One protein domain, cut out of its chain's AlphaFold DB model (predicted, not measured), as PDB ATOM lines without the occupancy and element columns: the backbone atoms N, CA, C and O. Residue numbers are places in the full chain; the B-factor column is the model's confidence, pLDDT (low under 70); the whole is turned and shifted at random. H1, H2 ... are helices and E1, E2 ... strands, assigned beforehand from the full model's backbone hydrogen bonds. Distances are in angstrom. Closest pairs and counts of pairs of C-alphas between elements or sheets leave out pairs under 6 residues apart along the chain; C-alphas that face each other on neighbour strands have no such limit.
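This is residues 3 to 154 of the 340 residues of an uncharacterized protein of Desulfobulbus sp (UniProt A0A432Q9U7). A strongly twisted antiparallel sheet of eight strands curls like part of a barrel round the helix H2, with the short helix H1 near one end of H2 on the same face. H4 covers part of the sheet's opposite face, and the small hairpin of E5 and E6 lies apart from the large sheet. The printed part has 152 residues, with ten named strands and four named helices in the order E1 E2 E3 E4 H1 H2 E5 E6 E7 E8 E9 E10 H3 H4; the large sheet runs E1 E2 E3 E4 E10 E9 E8 E7. The class is mixed, helices and strands. The whole is compact, with a radius of gyration of the C-alphas of 15.3 A, and spans 43 by 39 by 32 A.

E1, residues 11 to 13, begins at C-alpha 11 (224.033, 191.026, 310.321). E2 holds residues 16 to 22 and is 19.4 A long; E3 holds 28 to 33, and E4 39 to 44. H1 holds 51 to 56, and H2 58 to 68 over 15.6 A. E5 holds 71 to 75, E6 78 to 82, and E7 90 to 95. E8, 101 to 109, is 25.8 A long; E9, 114 to 123, 28.5 A; E10, 126 to 135, 28.7 A. H3 holds 136 to 141. H4, 143 to 153, is 15.9 A long and ends at C-alpha 153 (227.460, 186.217, 293.628).

E1 to E4 form a meander, each strand the antiparallel neighbour of the one before, with N 18 and O 11 at 2.7 A, N 21 and O 29 at 2.8 A, and N 30 and O 42 at 2.8 A. E4 pairs with E10 through N 43 and O 127, 2.8 A. E7 to E10 form another meander, with N 104 and O 92, N 103 and O 120, and N 121 and O 128 each at 2.8 A. The hairpin E5 and E6 has N 75 and O 78 at 2.8 A. The sheet curls round H2, whose closest C-alpha pair with E4 is Val 43 and Thr 65, 6.9 A. H1 and H2 only just touch, only at the corner, with 3 pairs of C-alphas within 8 A. There are three layers, H1 and H2 on one face, H3 and H4 on the other. H4 has a height over the sheet of 8.3 A. Every O i to N i+4 pair is within hydrogen-bond range in H1, against 6 of 7 in H2, 5 of 7 in H4 and 0 of 2 in H3, where 3 of 3 O i to N i+3 pairs are.

The C-alphas farthest apart, of Thr 77 and Gly 99, are 46.9 A apart. The printed part has no cut and no long link. The model's pLDDT is under 70 at residues 3 to 16 and 35.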
ATOM      1  N   VAL A   3     227.547 189.185 306.361       66.44
ATOM      2  CA  VAL A   3     228.604 189.279 307.374       66.44
ATOM      3  C   VAL A   3     227.985 189.589 308.734       66.44
ATOM      4  O   VAL A   3     227.267 190.591 308.836       66.44
ATOM      5  N   PRO A   4     228.268 188.803 309.784       62.50
ATOM      6  CA  PRO A   4     227.845 189.159 311.128       62.50
ATOM      7  C   PRO A   4     228.594 190.407 311.621       62.50
ATOM      8  O   PRO A   4     229.758 190.652 311.295       62.50
ATOM      9  N   GLY A   5     227.916 191.227 312.417       58.69
ATOM     10  CA  GLY A   5     228.515 192.330 313.157       58.69
ATOM     11  C   GLY A   5     229.452 191.821 314.253       58.69
ATOM     12  O   GLY A   5     229.419 190.656 314.632       58.69
ATOM     13  N   LYS A   6     230.292 192.711 314.793       56.78
ATOM     14  CA  LYS A   6     231.352 192.348 315.755       56.78
ATOM     15  C   LYS A   6     230.857 191.710 317.058       56.78
ATOM     16  O   LYS A   6     231.653 191.079 317.742       56.78
ATOM     17  N   ASP A   7     229.611 191.969 317.436       56.50
ATOM     18  CA  ASP A   7     228.969 191.458 318.649       56.50
ATOM     19  C   ASP A   7     227.922 190.374 318.351       56.50
ATOM     20  O   ASP A   7     227.262 189.896 319.271       56.50
ATOM     21  N   PHE A   8     227.779 189.979 317.080       56.38
ATOM     22  CA  PHE A   8     226.859 188.932 316.627       56.38
ATOM     23  C   PHE A   8     225.383 189.243 316.922       56.38
ATOM     24  O   PHE A   8     224.537 188.349 316.967       56.38
ATOM     25  N   THR A   9     225.054 190.526 317.120       60.44
ATOM     26  CA  THR A   9     223.667 190.992 317.283       60.44
ATOM     27  C   THR A   9     223.074 191.510 315.979       60.44
ATOM     28  O   THR A   9     221.869 191.412 315.755       60.44
ATOM     29  N   THR A  10     223.930 192.017 315.094       63.59
ATOM     30  CA  THR A  10     223.553 192.517 313.771       63.59
ATOM     31  C   THR A  10     224.139 191.634 312.690       63.59
ATOM     32  O   THR A  10     225.238 191.114 312.848       63.59
ATOM     33  N   TRP A  11     223.465 191.555 311.557       66.31
ATOM     34  CA  TRP A  11     224.033 191.026 310.321       66.31
ATOM     35  C   TRP A  11     224.139 192.154 309.315       66.31
ATOM     36  O   TRP A  11     223.495 193.181 309.484       66.31
ATOM     37  N   SER A  12     224.959 192.015 308.284       64.38
ATOM     38  CA  SER A  12     225.006 193.007 307.219       64.38
ATOM     39  C   SER A  12     225.189 192.375 305.859       64.38
ATOM     40  O   SER A  12     225.880 191.370 305.724       64.38
ATOM     41  N   VAL A  13     224.569 192.980 304.854       64.25
ATOM     42  CA  VAL A  13     224.736 192.625 303.447       64.25
ATOM     43  C   VAL A  13     225.089 193.896 302.696       64.25
ATOM     44  O   VAL A  13     224.318 194.847 302.688       64.25
ATOM     45  N   ASP A  14     226.290 193.939 302.119       57.25
ATOM     46  CA  ASP A  14     226.799 195.067 301.322       57.25
ATOM     47  C   ASP A  14     226.673 196.435 302.022       57.25
ATOM     48  O   ASP A  14     226.368 197.460 301.416       57.25
ATOM     49  N   GLY A  15     226.913 196.448 303.337       58.97
ATOM     50  CA  GLY A  15     226.844 197.647 304.177       58.97
ATOM     51  C   GLY A  15     225.454 197.971 304.736       58.97
ATOM     52  O   GLY A  15     225.353 198.842 305.598       58.97
ATOM     53  N   TRP A  16     224.403 197.259 304.321       57.19
ATOM     54  CA  TRP A  16     223.072 197.350 304.926       57.19
ATOM     55  C   TRP A  16     223.008 196.498 306.186       57.19
ATOM     56  O   TRP A  16     223.306 195.309 306.128       57.19
ATOM     57  N   LEU A  17     222.617 197.093 307.315       70.88
ATOM     58  CA  LEU A  17     222.393 196.361 308.561       70.88
ATOM     59  C   LEU A  17     221.071 195.585 308.478       70.88
ATOM     60  O   LEU A  17     220.019 196.156 308.196       70.88
ATOM     61  N   GLY A  18     221.148 194.287 308.731       74.81
ATOM     62  CA  GLY A  18     220.025 193.398 308.951       74.81
ATOM     63  C   GLY A  18     219.485 193.511 310.373       74.81
ATOM     64  O   GLY A  18     220.193 193.870 311.317       74.81
ATOM     65  N   GLU A  19     218.210 193.184 310.512       85.50
ATOM     66  CA  GLU A  19     217.452 193.246 311.754       85.50
ATOM     67  C   GLU A  19     217.300 191.841 312.335       85.50
ATOM     68  O   GLU A  19     216.873 190.928 311.627       85.50
ATOM     69  N   LYS A  20     217.626 191.670 313.620       89.50
ATOM     70  CA  LYS A  20     217.329 190.448 314.370       89.50
ATOM     71  C   LYS A  20     215.903 190.513 314.911       89.50
ATOM     72  O   LYS A  20     215.585 191.413 315.683       89.50
ATOM     73  N   ILE A  21     215.081 189.532 314.560       92.06
ATOM     74  CA  ILE A  21     213.690 189.411 314.997       92.06
ATOM     75  C   ILE A  21     213.543 188.109 315.785       92.06
ATOM     76  O   ILE A  21     213.525 187.034 315.180       92.06
ATOM     77  N   PRO A  22     213.452 188.173 317.122       93.62
ATOM     78  CA  PRO A  22     213.098 187.015 317.933       93.62
ATOM     79  C   PRO A  22     211.675 186.562 317.589       93.62
ATOM     80  O   PRO A  22     210.751 187.376 317.606       93.62
ATOM     81  N   ILE A  23     211.499 185.279 317.271       94.31
ATOM     82  CA  ILE A  23     210.183 184.680 316.974       94.31
ATOM     83  C   ILE A  23     209.748 183.663 318.038       94.31
ATOM     84  O   ILE A  23     208.571 183.311 318.103       94.31
ATOM     85  N   SER A  24     210.677 183.231 318.894       91.81
ATOM     86  CA  SER A  24     210.438 182.496 320.139       91.81
ATOM     87  C   SER A  24     211.557 182.807 321.151       91.81
ATOM     88  O   SER A  24     212.340 183.734 320.934       91.81
ATOM     89  N   VAL A  25     211.612 182.074 322.271       87.38
ATOM     90  CA  VAL A  25     212.674 182.217 323.286       87.38
ATOM     91  C   VAL A  25     214.044 181.860 322.697       87.38
ATOM     92  O   VAL A  25     214.997 182.613 322.892       87.38
ATOM     93  N   ASP A  26     214.098 180.796 321.895       88.00
ATOM     94  CA  ASP A  26     215.351 180.189 321.429       88.00
ATOM     95  C   ASP A  26     215.537 180.280 319.905       88.00
ATOM     96  O   ASP A  26     216.485 179.736 319.347       88.00
ATOM     97  N   GLN A  27     214.642 180.988 319.209       93.75
ATOM     98  CA  GLN A  27     214.677 181.117 317.754       93.75
ATOM     99  C   GLN A  27     214.551 182.572 317.303       93.75
ATOM    100  O   GLN A  27     213.614 183.294 317.667       93.75
ATOM    101  N   SER A  28     215.460 182.979 316.419       94.31
ATOM    102  CA  SER A  28     215.430 184.279 315.755       94.31
ATOM    103  C   SER A  28     215.503 184.149 314.239       94.31
ATOM    104  O   SER A  28     216.094 183.226 313.681       94.31
ATOM    105  N   VAL A  29     214.959 185.156 313.562       93.94
ATOM    106  CA  VAL A  29     215.181 185.392 312.138       93.94
ATOM    107  C   VAL A  29     215.931 186.697 311.984       93.94
ATOM    108  O   VAL A  29     215.498 187.740 312.471       93.94
ATOM    109  N   PHE A  30     217.041 186.658 311.269       91.19
ATOM    110  CA  PHE A  30     217.738 187.853 310.840       91.19
ATOM    111  C   PHE A  30     217.308 188.163 309.421       91.19
ATOM    112  O   PHE A  30     217.482 187.331 308.537       91.19
ATOM    113  N   ARG A  31     216.751 189.350 309.187       88.56
ATOM    114  CA  ARG A  31     216.310 189.763 307.852       88.56
ATOM    115  C   ARG A  31     217.120 190.933 307.332       88.56
ATOM    116  O   ARG A  31     217.465 191.851 308.072       88.56
ATOM    117  N   THR A  32     217.374 190.922 306.035       85.00
ATOM    118  CA  THR A  32     218.032 192.008 305.316       85.00
ATOM    119  C   THR A  32     217.490 192.086 303.896       85.00
ATOM    120  O   THR A  32     216.877 191.147 303.383       85.00
ATOM    121  N   ARG A  33     217.718 193.219 303.236       79.44
ATOM    122  CA  ARG A  33     217.504 193.310 301.793       79.44
ATOM    123  C   ARG A  33     218.440 192.322 301.090       79.44
ATOM    124  O   ARG A  33     219.608 192.222 301.471       79.44
ATOM    125  N   GLY A  34     217.924 191.596 300.100       71.44
ATOM    126  CA  GLY A  34     218.750 190.711 299.282       71.44
ATOM    127  C   GLY A  34     219.584 191.488 298.257       71.44
ATOM    128  O   GLY A  34     219.236 192.602 297.862       71.44
ATOM    129  N   VAL A  35     220.713 190.897 297.854       69.19
ATOM    130  CA  VAL A  35     221.557 191.402 296.749       69.19
ATOM    131  C   VAL A  35     221.006 190.931 295.405       69.19
ATOM    132  O   VAL A  35     220.876 191.721 294.475       69.19
ATOM    133  N   VAL A  36     220.662 189.643 295.336       74.62
ATOM    134  CA  VAL A  36     220.164 188.951 294.135       74.62
ATOM    135  C   VAL A  36     218.633 188.889 294.123       74.62
ATOM    136  O   VAL A  36     218.015 189.001 293.068       74.62
ATOM    137  N   THR A  37     218.023 188.739 295.300       82.12
ATOM    138  CA  THR A  37     216.576 188.577 295.496       82.12
ATOM    139  C   THR A  37     215.985 189.720 296.321       82.12
ATOM    140  O   THR A  37     216.705 190.543 296.888       82.12
ATOM    141  N   ASP A  38     214.658 189.770 296.423       85.50
ATOM    142  CA  ASP A  38     213.929 190.796 297.175       85.50
ATOM    143  C   ASP A  38     214.282 190.774 298.673       85.50
ATOM    144  O   ASP A  38     214.410 191.822 299.316       85.50
ATOM    145  N   LEU A  39     214.472 189.575 299.227       89.88
ATOM    146  CA  LEU A  39     214.715 189.337 300.644       89.88
ATOM    147  C   LEU A  39     215.828 188.305 300.833       89.88
ATOM    148  O   LEU A  39     215.871 187.285 300.146       89.88
ATOM    149  N   GLN A  40     216.693 188.550 301.814       91.31
ATOM    150  CA  GLN A  40     217.622 187.558 302.335       91.31
ATOM    151  C   GLN A  40     217.414 187.428 303.842       91.31
ATOM    152  O   GLN A  40     217.274 188.428 304.552       91.31
ATOM    153  N   VAL A  41     217.402 186.195 304.337       92.44
ATOM    154  CA  VAL A  41     217.266 185.915 305.765       92.44
ATOM    155  C   VAL A  41     218.272 184.874 306.230       92.44
ATOM    156  O   VAL A  41     218.699 184.018 305.459       92.44
ATOM    157  N   LEU A  42     218.618 184.935 307.510       93.69
ATOM    158  CA  LEU A  42     219.167 183.816 308.261       93.69
ATOM    159  C   LEU A  42     218.099 183.387 309.262       93.69
ATOM    160  O   LEU A  42     217.648 184.197 310.069       93.69
ATOM    161  N   VAL A  43     217.671 182.136 309.176       95.62
ATOM    162  CA  VAL A  43     216.650 181.554 310.045       95.62
ATOM    163  C   VAL A  43     217.352 180.575 310.969       95.62
ATOM    164  O   VAL A  43     217.895 179.573 310.499       95.62
ATOM    165  N   GLU A  44     217.370 180.875 312.267       96.00
ATOM    166  CA  GLU A  44     217.851 179.922 313.268       96.00
ATOM    167  C   GLU A  44     216.890 178.725 313.312       96.00
ATOM    168  O   GLU A  44     215.669 178.894 313.200       96.00
ATOM    169  N   LYS A  45     217.427 177.509 313.438       96.00
ATOM    170  CA  LYS A  45     216.595 176.323 313.640       96.00
ATOM    171  C   LYS A  45     215.955 176.378 315.035       96.00
ATOM    172  O   LYS A  45     216.604 176.837 315.972       96.00
ATOM    173  N   PRO A  46     214.710 175.913 315.193       94.75
ATOM    174  CA  PRO A  46     214.155 175.575 316.499       94.75
ATOM    175  C   PRO A  46     215.026 174.540 317.234       94.75
ATOM    176  O   PRO A  46     215.623 173.673 316.596       94.75
ATOM    177  N   GLU A  47     215.086 174.604 318.567       90.88
ATOM    178  CA  GLU A  47     215.884 173.667 319.377       90.88
ATOM    179  C   GLU A  47     215.374 172.219 319.330       90.88
ATOM    180  O   GLU A  47     216.147 171.282 319.523       90.88
ATOM    181  N   ASP A  48     214.080 172.027 319.072       91.81
ATOM    182  CA  ASP A  48     213.400 170.732 319.107       91.81
ATOM    183  C   ASP A  48     213.545 169.915 317.817       91.81
ATOM    184  O   ASP A  48     213.141 168.751 317.789       91.81
ATOM    185  N   ILE A  49     214.154 170.483 316.771       95.25
ATOM    186  CA  ILE A  49     214.396 169.791 315.504       95.25
ATOM    187  C   ILE A  49     215.882 169.747 315.153       95.25
ATOM    188  O   ILE A  49     216.663 170.669 315.417       95.25
ATOM    189  N   SER A  50     216.283 168.656 314.501       96.94
ATOM    190  CA  SER A  50     217.641 168.556 313.966       96.94
ATOM    191  C   SER A  50     217.840 169.530 312.803       96.94
ATOM    192  O   SER A  50     216.918 169.825 312.041       96.94
ATOM    193  N   LEU A  51     219.074 169.987 312.608       97.69
ATOM    194  CA  LEU A  51     219.458 170.826 311.480       97.69
ATOM    195  C   LEU A  51     219.129 170.149 310.149       97.69
ATOM    196  O   LEU A  51     218.658 170.811 309.230       97.69
ATOM    197  N   LYS A  52     219.342 168.831 310.051       97.06
ATOM    198  CA  LYS A  52     219.024 168.065 308.842       97.06
ATOM    199  C   LYS A  52     217.534 168.126 308.519       97.06
ATOM    200  O   LYS A  52     217.172 168.449 307.393       97.06
ATOM    201  N   GLU A  53     216.688 167.854 309.508       97.31
ATOM    202  CA  GLU A  53     215.234 167.925 309.355       97.31
ATOM    203  C   GLU A  53     214.779 169.333 308.962       97.31
ATOM    204  O   GLU A  53     213.974 169.488 308.044       97.31
ATOM    205  N   PHE A  54     215.349 170.368 309.587       97.50
ATOM    206  CA  PHE A  54     215.011 171.752 309.268       97.50
ATOM    207  C   PHE A  54     215.411 172.146 307.843       97.50
ATOM    208  O   PHE A  54     214.610 172.715 307.104       97.50
ATOM    209  N   VAL A  55     216.632 171.800 307.432       96.19
ATOM    210  CA  VAL A  55     217.157 172.025 306.076       96.19
ATOM    211  C   VAL A  55     216.302 171.315 305.020       96.19
ATOM    212  O   VAL A  55     216.069 171.854 303.938       96.19
ATOM    213  N   GLU A  56     215.828 170.107 305.323       95.62
ATOM    214  CA  GLU A  56     215.032 169.291 304.404       95.62
ATOM    215  C   GLU A  56     213.541 169.685 304.364       95.62
ATOM    216  O   GLU A  56     212.823 169.193 303.481       95.62
ATOM    217  N   SER A  57     213.099 170.609 305.232       96.75
ATOM    218  CA  SER A  57     211.712 171.080 305.375       96.75
ATOM    219  C   SER A  57     211.536 172.571 305.014       96.75
ATOM    220  O   SER A  57     211.451 173.435 305.896       96.75
ATOM    221  N   PRO A  58     211.427 172.923 303.713       97.19
ATOM    222  CA  PRO A  58     211.185 174.306 303.294       97.19
ATOM    223  C   PRO A  58     209.915 174.929 303.887       97.19
ATOM    224  O   PRO A  58     209.892 176.138 304.110       97.19
ATOM    225  N   GLY A  59     208.878 174.130 304.166       97.06
ATOM    226  CA  GLY A  59     207.665 174.591 304.847       97.06
ATOM    227  C   GLY A  59     207.961 175.138 306.248       97.06
ATOM    228  O   GLY A  59     207.587 176.266 306.558       97.06
ATOM    229  N   ALA A  60     208.733 174.405 307.060       96.12
ATOM    230  CA  ALA A  60     209.126 174.853 308.401       96.12
ATOM    231  C   ALA A  60     210.000 176.123 308.370       96.12
ATOM    232  O   ALA A  60     209.846 177.028 309.202       96.12
ATOM    233  N   VAL A  61     210.901 176.217 307.386       97.31
ATOM    234  CA  VAL A  61     211.718 177.417 307.147       97.31
ATOM    235  C   VAL A  61     210.838 178.610 306.757       97.31
ATOM    236  O   VAL A  61     211.020 179.715 307.283       97.31
ATOM    237  N   MET A  62     209.865 178.404 305.865       97.44
ATOM    238  CA  MET A  62     208.927 179.438 305.427       97.44
ATOM    239  C   MET A  62     208.039 179.919 306.577       97.44
ATOM    240  O   MET A  62     207.927 181.124 306.791       97.44
ATOM    241  N   ASP A  63     207.475 179.013 307.372       96.25
ATOM    242  CA  ASP A  63     206.648 179.357 308.532       96.25
ATOM    243  C   ASP A  63     207.438 180.176 309.565       96.25
ATOM    244  O   ASP A  63     206.946 181.181 310.087       96.25
ATOM    245  N   SER A  64     208.698 179.803 309.818       96.19
ATOM    246  CA  SER A  64     209.607 180.585 310.669       96.19
ATOM    247  C   SER A  64     209.866 181.976 310.078       96.19
ATOM    248  O   SER A  64     209.810 182.981 310.787       96.19
ATOM    249  N   THR A  65     210.070 182.058 308.762       96.00
ATOM    250  CA  THR A  65     210.278 183.327 308.052       96.00
ATOM    251  C   THR A  65     209.046 184.235 308.138       96.00
ATOM    252  O   THR A  65     209.190 185.423 308.425       96.00
ATOM    253  N   LEU A  66     207.834 183.702 307.963       95.81
ATOM    254  CA  LEU A  66     206.574 184.459 307.994       95.81
ATOM    255  C   LEU A  66     206.240 185.041 309.374       95.81
ATOM    256  O   LEU A  66     205.574 186.075 309.460       95.81
ATOM    257  N   LYS A  67     206.748 184.439 310.458       94.62
ATOM    258  CA  LYS A  67     206.664 185.028 311.807       94.62
ATOM    259  C   LYS A  67     207.466 186.330 311.924       94.62
ATOM    260  O   LYS A  67     207.072 187.218 312.674       94.62
ATOM    261  N   ALA A  68     208.564 186.462 311.176       92.75
ATOM    262  CA  ALA A  68     209.439 187.639 311.197       92.75
ATOM    263  C   ALA A  68     209.211 188.611 310.026       92.75
ATOM    264  O   ALA A  68     209.552 189.797 310.096       92.75
ATOM    265  N   VAL A  69     208.648 188.124 308.923       90.12
ATOM    266  CA  VAL A  69     208.419 188.886 307.698       90.12
ATOM    267  C   VAL A  69     206.940 188.834 307.358       90.12
ATOM    268  O   VAL A  69     206.417 187.820 306.906       90.12
ATOM    269  N   SER A  70     206.255 189.960 307.556       86.12
ATOM    270  CA  SER A  70     204.816 190.049 307.322       86.12
ATOM    271  C   SER A  70     204.479 189.927 305.835       86.12
ATOM    272  O   SER A  70     204.618 190.884 305.070       86.12
ATOM    273  N   LEU A  71     203.955 188.768 305.444       91.06
ATOM    274  CA  LEU A  71     203.249 188.573 304.185       91.06
ATOM    275  C   LEU A  71     201.740 188.670 304.431       91.06
ATOM    276  O   LEU A  71     201.221 188.253 305.464       91.06
ATOM    277  N   SER A  72     201.012 189.232 303.476       91.75
ATOM    278  CA  SER A  72     199.563 189.379 303.577       91.75
ATOM    279  C   SER A  72     198.913 189.354 302.207       91.75
ATOM    280  O   SER A  72     199.519 189.818 301.236       91.75
ATOM    281  N   ARG A  73     197.652 188.934 302.160       91.12
ATOM    282  CA  ARG A  73     196.786 189.046 300.984       91.12
ATOM    283  C   ARG A  73     195.664 190.049 301.223       91.12
ATOM    284  O   ARG A  73     195.184 190.198 302.345       91.12
ATOM    285  N   GLN A  74     195.247 190.711 300.154       89.19
ATOM    286  CA  GLN A  74     194.103 191.610 300.171       89.19
ATOM    287  C   GLN A  74     192.821 190.799 299.923       89.19
ATOM    288  O   GLN A  74     192.757 190.042 298.955       89.19
ATOM    289  N   ILE A  75     191.802 190.961 300.765       89.88
ATOM    290  CA  ILE A  75     190.449 190.435 300.539       89.88
ATOM    291  C   ILE A  75     189.476 191.605 300.693       89.88
ATOM    292  O   ILE A  75     189.196 192.061 301.798       89.88
ATOM    293  N   GLY A  76     189.003 192.147 299.566       89.38
ATOM    294  CA  GLY A  76     188.240 193.398 299.563       89.38
ATOM    295  C   GLY A  76     189.068 194.556 300.135       89.38
ATOM    296  O   GLY A  76     190.134 194.888 299.616       89.38
ATOM    297  N   THR A  77     188.590 195.168 301.216       90.94
ATOM    298  CA  THR A  77     189.306 196.231 301.943       90.94
ATOM    299  C   THR A  77     190.206 195.705 303.063       90.94
ATOM    300  O   THR A  77     190.954 196.488 303.646       90.94
ATOM    301  N   GLU A  78     190.172 194.405 303.361       93.94
ATOM    302  CA  GLU A  78     190.924 193.808 304.464       93.94
ATOM    303  C   GLU A  78     192.284 193.269 304.012       93.94
ATOM    304  O   GLU A  78     192.433 192.705 302.924       93.94
ATOM    305  N   LYS A  79     193.284 193.414 304.886       92.38
ATOM    306  CA  LYS A  79     194.633 192.872 304.712       92.38
ATOM    307  C   LYS A  79     194.803 191.695 305.667       92.38
ATOM    308  O   LYS A  79     195.009 191.888 306.861       92.38
ATOM    309  N   ILE A  80     194.709 190.481 305.134       93.31
ATOM    310  CA  ILE A  80     194.766 189.247 305.919       93.31
ATOM    311  C   ILE A  80     196.215 188.745 305.962       93.31
ATOM    312  O   ILE A  80     196.791 188.508 304.892       93.31
ATOM    313  N   PRO A  81     196.828 188.590 307.151       94.19
ATOM    314  CA  PRO A  81     198.181 188.060 307.270       94.19
ATOM    315  C   PRO A  81     198.233 186.596 306.825       94.19
ATOM    316  O   PRO A  81     197.309 185.821 307.066       94.19
ATOM    317  N   ILE A  82     199.329 186.229 306.171       94.19
ATOM    318  CA  ILE A  82     199.635 184.853 305.790       94.19
ATOM    319  C   ILE A  82     200.669 184.339 306.780       94.19
ATOM    320  O   ILE A  82     201.780 184.856 306.840       94.19
ATOM    321  N   THR A  83     200.280 183.343 307.570       92.69
ATOM    322  CA  THR A  83     201.125 182.754 308.618       92.69
ATOM    323  C   THR A  83     201.762 181.433 308.204       92.69
ATOM    324  O   THR A  83     202.666 180.973 308.887       92.69
ATOM    325  N   SER A  84     201.290 180.829 307.110       94.88
ATOM    326  CA  SER A  84     201.874 179.642 306.486       94.88
ATOM    327  C   SER A  84     201.497 179.590 305.007       94.88
ATOM    328  O   SER A  84     200.412 180.044 304.625       94.88
ATOM    329  N   LEU A  85     202.392 179.039 304.186       95.06
ATOM    330  CA  LEU A  85     202.128 178.695 302.783       95.06
ATOM    331  C   LEU A  85     201.935 177.186 302.576       95.06
ATOM    332  O   LEU A  85     201.631 176.768 301.463       95.06
ATOM    333  N   GLY A  86     202.070 176.380 303.634       95.19
ATOM    334  CA  GLY A  86     202.113 174.924 303.532       95.19
ATOM    335  C   GLY A  86     203.365 174.418 302.809       95.19
ATOM    336  O   GLY A  86     204.380 175.111 302.704       95.19
ATOM    337  N   GLU A  87     203.280 173.187 302.310       96.69
ATOM    338  CA  GLU A  87     204.360 172.572 301.538       96.69
ATOM    339  C   GLU A  87     204.497 173.215 300.147       96.69
ATOM    340  O   GLU A  87     203.480 173.542 299.527       96.69
ATOM    341  N   PRO A  88     205.729 173.387 299.637       97.56
ATOM    342  CA  PRO A  88     205.958 173.910 298.293       97.56
ATOM    343  C   PRO A  88     205.470 172.934 297.212       97.56
ATOM    344  O   PRO A  88     205.536 171.716 297.397       97.56
ATOM    345  N   GLU A  89     205.055 173.434 296.043       96.38
ATOM    346  CA  GLU A  89     204.676 172.560 294.921       96.38
ATOM    347  C   GLU A  89     205.885 171.869 294.287       96.38
ATOM    348  O   GLU A  89     205.748 170.791 293.708       96.38
ATOM    349  N   ASN A  90     207.069 172.480 294.381       94.44
ATOM    350  CA  ASN A  90     208.318 171.877 293.930       94.44
ATOM    351  C   ASN A  90     209.447 172.143 294.932       94.44
ATOM    352  O   ASN A  90     209.548 173.238 295.488       94.44
ATOM    353  N   LYS A  91     210.310 171.139 295.120       95.75
ATOM    354  CA  LYS A  91     211.550 171.208 295.892       95.75
ATOM    355  C   LYS A  91     212.681 170.548 295.109       95.75
ATOM    356  O   LYS A  91     212.588 169.375 294.755       95.75
ATOM    357  N   GLU A  92     213.783 171.267 294.929       94.88
ATOM    358  CA  GLU A  92     214.957 170.780 294.195       94.88
ATOM    359  C   GLU A  92     216.247 171.176 294.906       94.88
ATOM    360  O   GLU A  92     216.314 172.228 295.541       94.88
ATOM    361  N   VAL A  93     217.295 170.363 294.765       95.38
ATOM    362  CA  VAL A  93     218.644 170.721 295.219       95.38
ATOM    363  C   VAL A  93     219.466 171.175 294.020       95.38
ATOM    364  O   VAL A  93     219.752 170.384 293.123       95.38
ATOM    365  N   VAL A  94     219.888 172.436 294.033       95.31
ATOM    366  CA  VAL A  94     220.716 173.042 292.987       95.31
ATOM    367  C   VAL A  94     222.126 173.245 293.524       95.31
ATOM    368  O   VAL A  94     222.320 173.850 294.577       95.31
ATOM    369  N   ARG A  95     223.136 172.741 292.806       94.69
ATOM    370  CA  ARG A  95     224.540 173.012 293.137       94.69
ATOM    371  C   ARG A  95     225.067 174.174 292.319       94.69
ATOM    372  O   ARG A  95     225.008 174.135 291.093       94.69
ATOM    373  N   ASP A  96     225.611 175.172 292.999       93.50
ATOM    374  CA  ASP A  96     226.279 176.283 292.327       93.50
ATOM    375  C   ASP A  96     227.732 175.947 291.955       93.50
ATOM    376  O   ASP A  96     228.244 174.860 292.247       93.50
ATOM    377  N   LYS A  97     228.425 176.887 291.302       90.50
ATOM    378  CA  LYS A  97     229.801 176.668 290.838       90.50
ATOM    379  C   LYS A  97     230.820 176.651 291.985       90.50
ATOM    380  O   LYS A  97     231.907 176.115 291.795       90.50
ATOM    381  N   LEU A  98     230.457 177.169 293.164       88.88
ATOM    382  CA  LEU A  98     231.254 177.078 294.395       88.88
ATOM    383  C   LEU A  98     231.069 175.701 295.083       88.88
ATOM    384  O   LEU A  98     231.807 175.329 296.002       88.88
ATOM    385  N   GLY A  99     230.107 174.908 294.604       91.12
ATOM    386  CA  GLY A  99     229.765 173.572 295.081       91.12
ATOM    387  C   GLY A  99     228.873 173.567 296.320       91.12
ATOM    388  O   GLY A  99     228.818 172.556 297.019       91.12
ATOM    389  N   ARG A 100     228.176 174.674 296.597       93.81
ATOM    390  CA  ARG A 100     227.174 174.758 297.667       93.81
ATOM    391  C   ARG A 100     225.860 174.143 297.209       93.81
ATOM    392  O   ARG A 100     225.476 174.306 296.052       93.81
ATOM    393  N   ALA A 101     225.182 173.439 298.111       95.12
ATOM    394  CA  ALA A 101     223.892 172.810 297.845       95.12
ATOM    395  C   ALA A 101     222.747 173.724 298.293       95.12
ATOM    396  O   ALA A 101     222.466 173.835 299.485       95.12
ATOM    397  N   TRP A 102     222.089 174.365 297.331       96.69
ATOM    398  CA  TRP A 102     220.911 175.192 297.556       96.69
ATOM    399  C   TRP A 102     219.660 174.320 297.544       96.69
ATOM    400  O   TRP A 102     219.333 173.724 296.517       96.69
ATOM    401  N   ILE A 103     218.946 174.257 298.667       97.06
ATOM    402  CA  ILE A 103     217.605 173.678 298.734       97.06
ATOM    403  C   ILE A 103     216.644 174.749 298.244       97.06
ATOM    404  O   ILE A 103     216.461 175.784 298.883       97.06
ATOM    405  N   THR A 104     216.061 174.510 297.082       97.31
ATOM    406  CA  THR A 104     215.149 175.440 296.434       97.31
ATOM    407  C   THR A 104     213.717 174.961 296.571       97.31
ATOM    408  O   THR A 104     213.467 173.755 296.565       97.31
ATOM    409  N   ALA A 105     212.789 175.898 296.721       98.00
ATOM    410  CA  ALA A 105     211.375 175.604 296.875       98.00
ATOM    411  C   ALA A 105     210.516 176.685 296.217       98.00
ATOM    412  O   ALA A 105     210.899 177.858 296.173       98.00
ATOM    413  N   LEU A 106     209.374 176.270 295.683       97.56
ATOM    414  CA  LEU A 106     208.434 177.113 294.955       97.56
ATOM    415  C   LEU A 106     207.051 176.990 295.599       97.56
ATOM    416  O   LEU A 106     206.613 175.869 295.830       97.56
ATOM    417  N   TRP A 107     206.410 178.130 295.864       97.69
ATOM    418  CA  TRP A 107     205.009 178.240 296.279       97.69
ATOM    419  C   TRP A 107     204.239 179.060 295.248       97.69
ATOM    420  O   TRP A 107     204.596 180.213 294.982       97.69
ATOM    421  N   GLU A 108     203.164 178.522 294.693       95.88
ATOM    422  CA  GLU A 108     202.227 179.271 293.871       95.88
ATOM    423  C   GLU A 108     201.323 180.117 294.771       95.88
ATOM    424  O   GLU A 108     200.854 179.694 295.828       95.88
ATOM    425  N   LEU A 109     201.009 181.328 294.321       94.25
ATOM    426  CA  LEU A 109     200.010 182.199 294.933       94.25
ATOM    427  C   LEU A 109     198.863 182.407 293.931       94.25
ATOM    428  O   LEU A 109     198.790 183.463 293.289       94.25
ATOM    429  N   PRO A 110     197.934 181.434 293.781       87.12
ATOM    430  CA  PRO A 110     196.897 181.479 292.746       87.12
ATOM    431  C   PRO A 110     195.979 182.699 292.845       87.12
ATOM    432  O   PRO A 110     195.399 183.129 291.854       87.12
ATOM    433  N   TYR A 111     195.849 183.269 294.045       87.56
ATOM    434  CA  TYR A 111     195.004 184.431 294.300       87.56
ATOM    435  C   TYR A 111     195.577 185.751 293.746       87.56
ATOM    436  O   TYR A 111     194.874 186.757 293.795       87.56
ATOM    437  N   ASP A 112     196.825 185.778 293.256       88.75
ATOM    438  CA  ASP A 112     197.522 187.017 292.858       88.75
ATOM    439  C   ASP A 112     198.431 186.848 291.617       88.75
ATOM    440  O   ASP A 112     199.312 187.673 291.382       88.75
ATOM    441  N   ASP A 113     198.263 185.763 290.844       93.06
ATOM    442  CA  ASP A 113     199.110 185.390 289.684       93.06
ATOM    443  C   ASP A 113     200.625 185.551 289.945       93.06
ATOM    444  O   ASP A 113     201.411 186.071 289.140       93.06
ATOM    445  N   MET A 114     201.033 185.137 291.142       95.50
ATOM    446  CA  MET A 114     202.397 185.244 291.636       95.50
ATOM    447  C   MET A 114     202.895 183.904 292.141       95.50
ATOM    448  O   MET A 114     202.122 182.989 292.392       95.50
ATOM    449  N   PHE A 115     204.202 183.839 292.344       96.06
ATOM    450  CA  PHE A 115     204.858 182.761 293.052       96.06
ATOM    451  C   PHE A 115     205.869 183.326 294.045       96.06
ATOM    452  O   PHE A 115     206.359 184.454 293.891       96.06
ATOM    453  N   ILE A 116     206.179 182.527 295.058       96.19
ATOM    454  CA  ILE A 116     207.314 182.727 295.947       96.19
ATOM    455  C   ILE A 116     208.342 181.656 295.628       96.19
ATOM    456  O   ILE A 116     208.019 180.474 295.576       96.19
ATOM    457  N   TYR A 117     209.578 182.081 295.409       96.88
ATOM    458  CA  TYR A 117     210.713 181.190 295.235       96.88
ATOM    459  C   TYR A 117     211.685 181.396 296.387       96.88
ATOM    460  O   TYR A 117     212.000 182.536 296.739       96.88
ATOM    461  N   SER A 118     212.154 180.299 296.970       96.62
ATOM    462  CA  SER A 118     213.214 180.316 297.970       96.62
ATOM    463  C   SER A 118     214.401 179.487 297.520       96.62
ATOM    464  O   SER A 118     214.209 178.418 296.944       96.62
ATOM    465  N   ALA A 119     215.604 179.927 297.866       96.56
ATOM    466  CA  ALA A 119     216.823 179.140 297.777       96.56
ATOM    467  C   ALA A 119     217.580 179.249 299.103       96.56
ATOM    468  O   ALA A 119     218.002 180.339 299.486       96.56
ATOM    469  N   CYS A 120     217.742 178.130 299.802       96.88
ATOM    470  CA  CYS A 120     218.313 178.071 301.141       96.88
ATOM    471  C   CYS A 120     219.609 177.262 301.175       96.88
ATOM    472  O   CYS A 120     219.688 176.174 300.606       96.88
ATOM    473  N   LEU A 121     220.610 177.776 301.885       96.06
ATOM    474  CA  LEU A 121     221.844 177.078 302.218       96.06
ATOM    475  C   LEU A 121     221.808 176.567 303.658       96.06
ATOM    476  O   LEU A 121     221.444 177.336 304.556       96.06
ATOM    477  N   PRO A 122     222.265 175.326 303.900       96.75
ATOM    478  CA  PRO A 122     222.564 174.849 305.240       96.75
ATOM    479  C   PRO A 122     223.586 175.753 305.931       96.75
ATOM    480  O   PRO A 122     224.599 176.147 305.345       96.75
ATOM    481  N   TYR A 123     223.336 176.038 307.200       96.12
ATOM    482  CA  TYR A 123     224.128 176.926 308.036       96.12
ATOM    483  C   TYR A 123     224.233 176.322 309.447       96.12
ATOM    484  O   TYR A 123     223.259 175.716 309.879       96.12
ATOM    485  N   PRO A 124     225.344 176.459 310.201       96.38
ATOM    486  CA  PRO A 124     225.493 175.749 311.475       96.38
ATOM    487  C   PRO A 124     224.329 175.921 312.458       96.38
ATOM    488  O   PRO A 124     223.864 174.947 313.032       96.38
ATOM    489  N   LYS A 125     223.783 177.135 312.575       93.44
ATOM    490  CA  LYS A 125     222.605 177.421 313.416       93.44
ATOM    491  C   LYS A 125     221.246 177.282 312.721       93.44
ATOM    492  O   LYS A 125     220.238 177.636 313.321       93.44
ATOM    493  N   GLY A 126     221.173 176.861 311.459       96.75
ATOM    494  CA  GLY A 126     219.914 176.825 310.707       96.75
ATOM    495  C   GLY A 126     220.103 176.960 309.199       96.75
ATOM    496  O   GLY A 126     220.783 176.149 308.575       96.75
ATOM    497  N   VAL A 127     219.500 177.980 308.585       97.12
ATOM    498  CA  VAL A 127     219.600 178.196 307.131       97.12
ATOM    499  C   VAL A 127     219.774 179.663 306.758       97.12
ATOM    500  O   VAL A 127     219.226 180.555 307.403       97.12
ATOM    501  N   VAL A 128     220.504 179.913 305.673       94.94
ATOM    502  CA  VAL A 128     220.532 181.220 305.001       94.94
ATOM    503  C   VAL A 128     219.721 181.114 303.724       94.94
ATOM    504  O   VAL A 128     220.066 180.325 302.851       94.94
ATOM    505  N   CYS A 129     218.669 181.911 303.595       95.19
ATOM    506  CA  CYS A 129     217.732 181.828 302.485       95.19
ATOM    507  C   CYS A 129     217.647 183.128 301.696       95.19
ATOM    508  O   CYS A 129     217.648 184.228 302.252       95.19
ATOM    509  N   LEU A 130     217.514 182.971 300.387       94.31
ATOM    510  CA  LEU A 130     217.130 183.999 299.437       94.31
ATOM    511  C   LEU A 130     215.659 183.783 299.091       94.31
ATOM    512  O   LEU A 130     215.281 182.667 298.745       94.31
ATOM    513  N   PHE A 131     214.849 184.832 299.182       94.00
ATOM    514  CA  PHE A 131     213.426 184.801 298.866       94.00
ATOM    515  C   PHE A 131     213.073 185.863 297.837       94.00
ATOM    516  O   PHE A 131     213.480 187.022 297.954       94.00
ATOM    517  N   ASP A 132     212.241 185.470 296.886       93.62
ATOM    518  CA  ASP A 132     211.692 186.333 295.853       93.62
ATOM    519  C   ASP A 132     210.184 186.134 295.750       93.62
ATOM    520  O   ASP A 132     209.691 185.006 295.811       93.62
ATOM    521  N   ARG A 133     209.454 187.229 295.522       93.56
ATOM    522  CA  ARG A 133     208.033 187.187 295.162       93.56
ATOM    523  C   ARG A 133     207.860 187.826 293.794       93.56
ATOM    524  O   ARG A 133     207.999 189.040 293.652       93.56
ATOM    525  N   LYS A 134     207.525 187.029 292.782       94.75
ATOM    526  CA  LYS A 134     207.430 187.494 291.389       94.75
ATOM    527  C   LYS A 134     206.105 187.093 290.755       94.75
ATOM    528  O   LYS A 134     205.456 186.140 291.172       94.75
ATOM    529  N   ARG A 135     205.711 187.825 289.710       94.62
ATOM    530  CA  ARG A 135     204.579 187.453 288.843       94.62
ATOM    531  C   ARG A 135     204.923 186.233 288.008       94.62
ATOM    532  O   ARG A 135     206.053 186.120 287.537       94.62
ATOM    533  N   ASN A 136     203.935 185.395 287.711       92.88
ATOM    534  CA  ASN A 136     204.135 184.206 286.879       92.88
ATOM    535  C   ASN A 136     204.681 184.511 285.476       92.88
ATOM    536  O   ASN A 136     205.368 183.680 284.882       92.88
ATOM    537  N   THR A 137     204.482 185.729 284.964       93.62
ATOM    538  CA  THR A 137     205.091 186.185 283.705       93.62
ATOM    539  C   THR A 137     206.618 186.111 283.703       93.62
ATOM    540  O   THR A 137     207.195 185.890 282.642       93.62
ATOM    541  N   TYR A 138     207.282 186.239 284.862       92.88
ATOM    542  CA  TYR A 138     208.746 186.165 284.963       92.88
ATOM    543  C   TYR A 138     209.311 184.804 284.558       92.88
ATOM    544  O   TYR A 138     210.422 184.738 284.037       92.88
ATOM    545  N   ARG A 139     208.530 183.725 284.681       89.38
ATOM    546  CA  ARG A 139     208.959 182.385 284.249       89.38
ATOM    547  C   ARG A 139     209.259 182.313 282.756       89.38
ATOM    548  O   ARG A 139     210.103 181.536 282.336       89.38
ATOM    549  N   LYS A 140     208.609 183.159 281.949       89.31
ATOM    550  CA  LYS A 140     208.841 183.234 280.497       89.31
ATOM    551  C   LYS A 140     210.139 183.956 280.130       89.31
ATOM    552  O   LYS A 140     210.534 183.914 278.970       89.31
ATOM    553  N   TYR A 141     210.778 184.621 281.090       90.94
ATOM    554  CA  TYR A 141     211.998 185.400 280.888       90.94
ATOM    555  C   TYR A 141     213.243 184.711 281.466       90.94
ATOM    556  O   TYR A 141     214.221 185.388 281.756       90.94
ATOM    557  N   GLY A 142     213.210 183.385 281.651       90.00
ATOM    558  CA  GLY A 142     214.359 182.629 282.166       90.00
ATOM    559  C   GLY A 142     214.710 182.977 283.615       90.00
ATOM    560  O   GLY A 142     215.880 183.143 283.966       90.00
ATOM    561  N   TYR A 143     213.685 183.199 284.444       93.25
ATOM    562  CA  TYR A 143     213.857 183.627 285.833       93.25
ATOM    563  C   TYR A 143     214.706 182.642 286.649       93.25
ATOM    564  O   TYR A 143     215.617 183.069 287.353       93.25
ATOM    565  N   PHE A 144     214.427 181.339 286.546       92.69
ATOM    566  CA  PHE A 144     215.115 180.329 287.351       92.69
ATOM    567  C   PHE A 144     216.593 180.225 286.971       92.69
ATOM    568  O   PHE A 144     217.448 180.228 287.851       92.69
ATOM    569  N   GLU A 145     216.895 180.248 285.675       91.44
ATOM    570  CA  GLU A 145     218.258 180.261 285.152       91.44
ATOM    571  C   GLU A 145     219.028 181.486 285.658       91.44
ATOM    572  O   GLU A 145     220.134 181.355 286.181       91.44
ATOM    573  N   SER A 146     218.407 182.668 285.586       90.69
ATOM    574  CA  SER A 146     219.016 183.925 286.042       90.69
ATOM    575  C   SER A 146     219.328 183.905 287.544       90.69
ATOM    576  O   SER A 146     220.402 184.330 287.970       90.69
ATOM    577  N   ILE A 147     218.410 183.388 288.367       91.38
ATOM    578  CA  ILE A 147     218.615 183.290 289.817       91.38
ATOM    579  C   ILE A 147     219.700 182.267 290.165       91.38
ATOM    580  O   ILE A 147     220.529 182.534 291.037       91.38
ATOM    581  N   HIS A 148     219.749 181.128 289.469       92.44
ATOM    582  CA  HIS A 148     220.786 180.112 289.688       92.44
ATOM    583  C   HIS A 148     222.183 180.628 289.344       92.44
ATOM    584  O   HIS A 148     223.149 180.304 290.038       92.44
ATOM    585  N   GLU A 149     222.314 181.466 288.314       88.69
ATOM    586  CA  GLU A 149     223.575 182.155 288.025       88.69
ATOM    587  C   GLU A 149     223.974 183.104 289.163       88.69
ATOM    588  O   GLU A 149     225.133 183.081 289.599       88.69
ATOM    589  N   GLY A 150     223.002 183.850 289.693       89.19
ATOM    590  CA  GLY A 150     223.177 184.785 290.805       89.19
ATOM    591  C   GLY A 150     223.628 184.137 292.116       89.19
ATOM    592  O   GLY A 150     224.270 184.799 292.930       89.19
ATOM    593  N   PHE A 151     223.402 182.834 292.328       91.62
ATOM    594  CA  PHE A 151     223.909 182.137 293.521       91.62
ATOM    595  C   PHE A 151     225.421 182.301 293.686       91.62
ATOM    596  O   PHE A 151     225.903 182.495 294.801       91.62
ATOM    597  N   ASN A 152     226.171 182.315 292.581       88.50
ATOM    598  CA  ASN A 152     227.625 182.469 292.609       88.50
ATOM    599  C   ASN A 152     228.076 183.844 293.139       88.50
ATOM    600  O   ASN A 152     229.220 183.974 293.568       88.50
ATOM    601  N   GLU A 153     227.197 184.849 293.145       84.81
ATOM    602  CA  GLU A 153     227.460 186.217 293.628       84.81
ATOM    603  C   GLU A 153     227.212 186.386 295.134       84.81
ATOM    604  O   GLU A 153     227.573 187.397 295.742       84.81
ATOM    605  N   VAL A 154     226.612 185.380 295.770       85.56
ATOM    606  CA  VAL A 154     226.387 185.383 297.212       85.56
ATOM    607  C   VAL A 154     227.594 184.762 297.898       85.56
ATOM    608  O   VAL A 154     228.014 183.668 297.543       85.56
TER     609      VAL A 154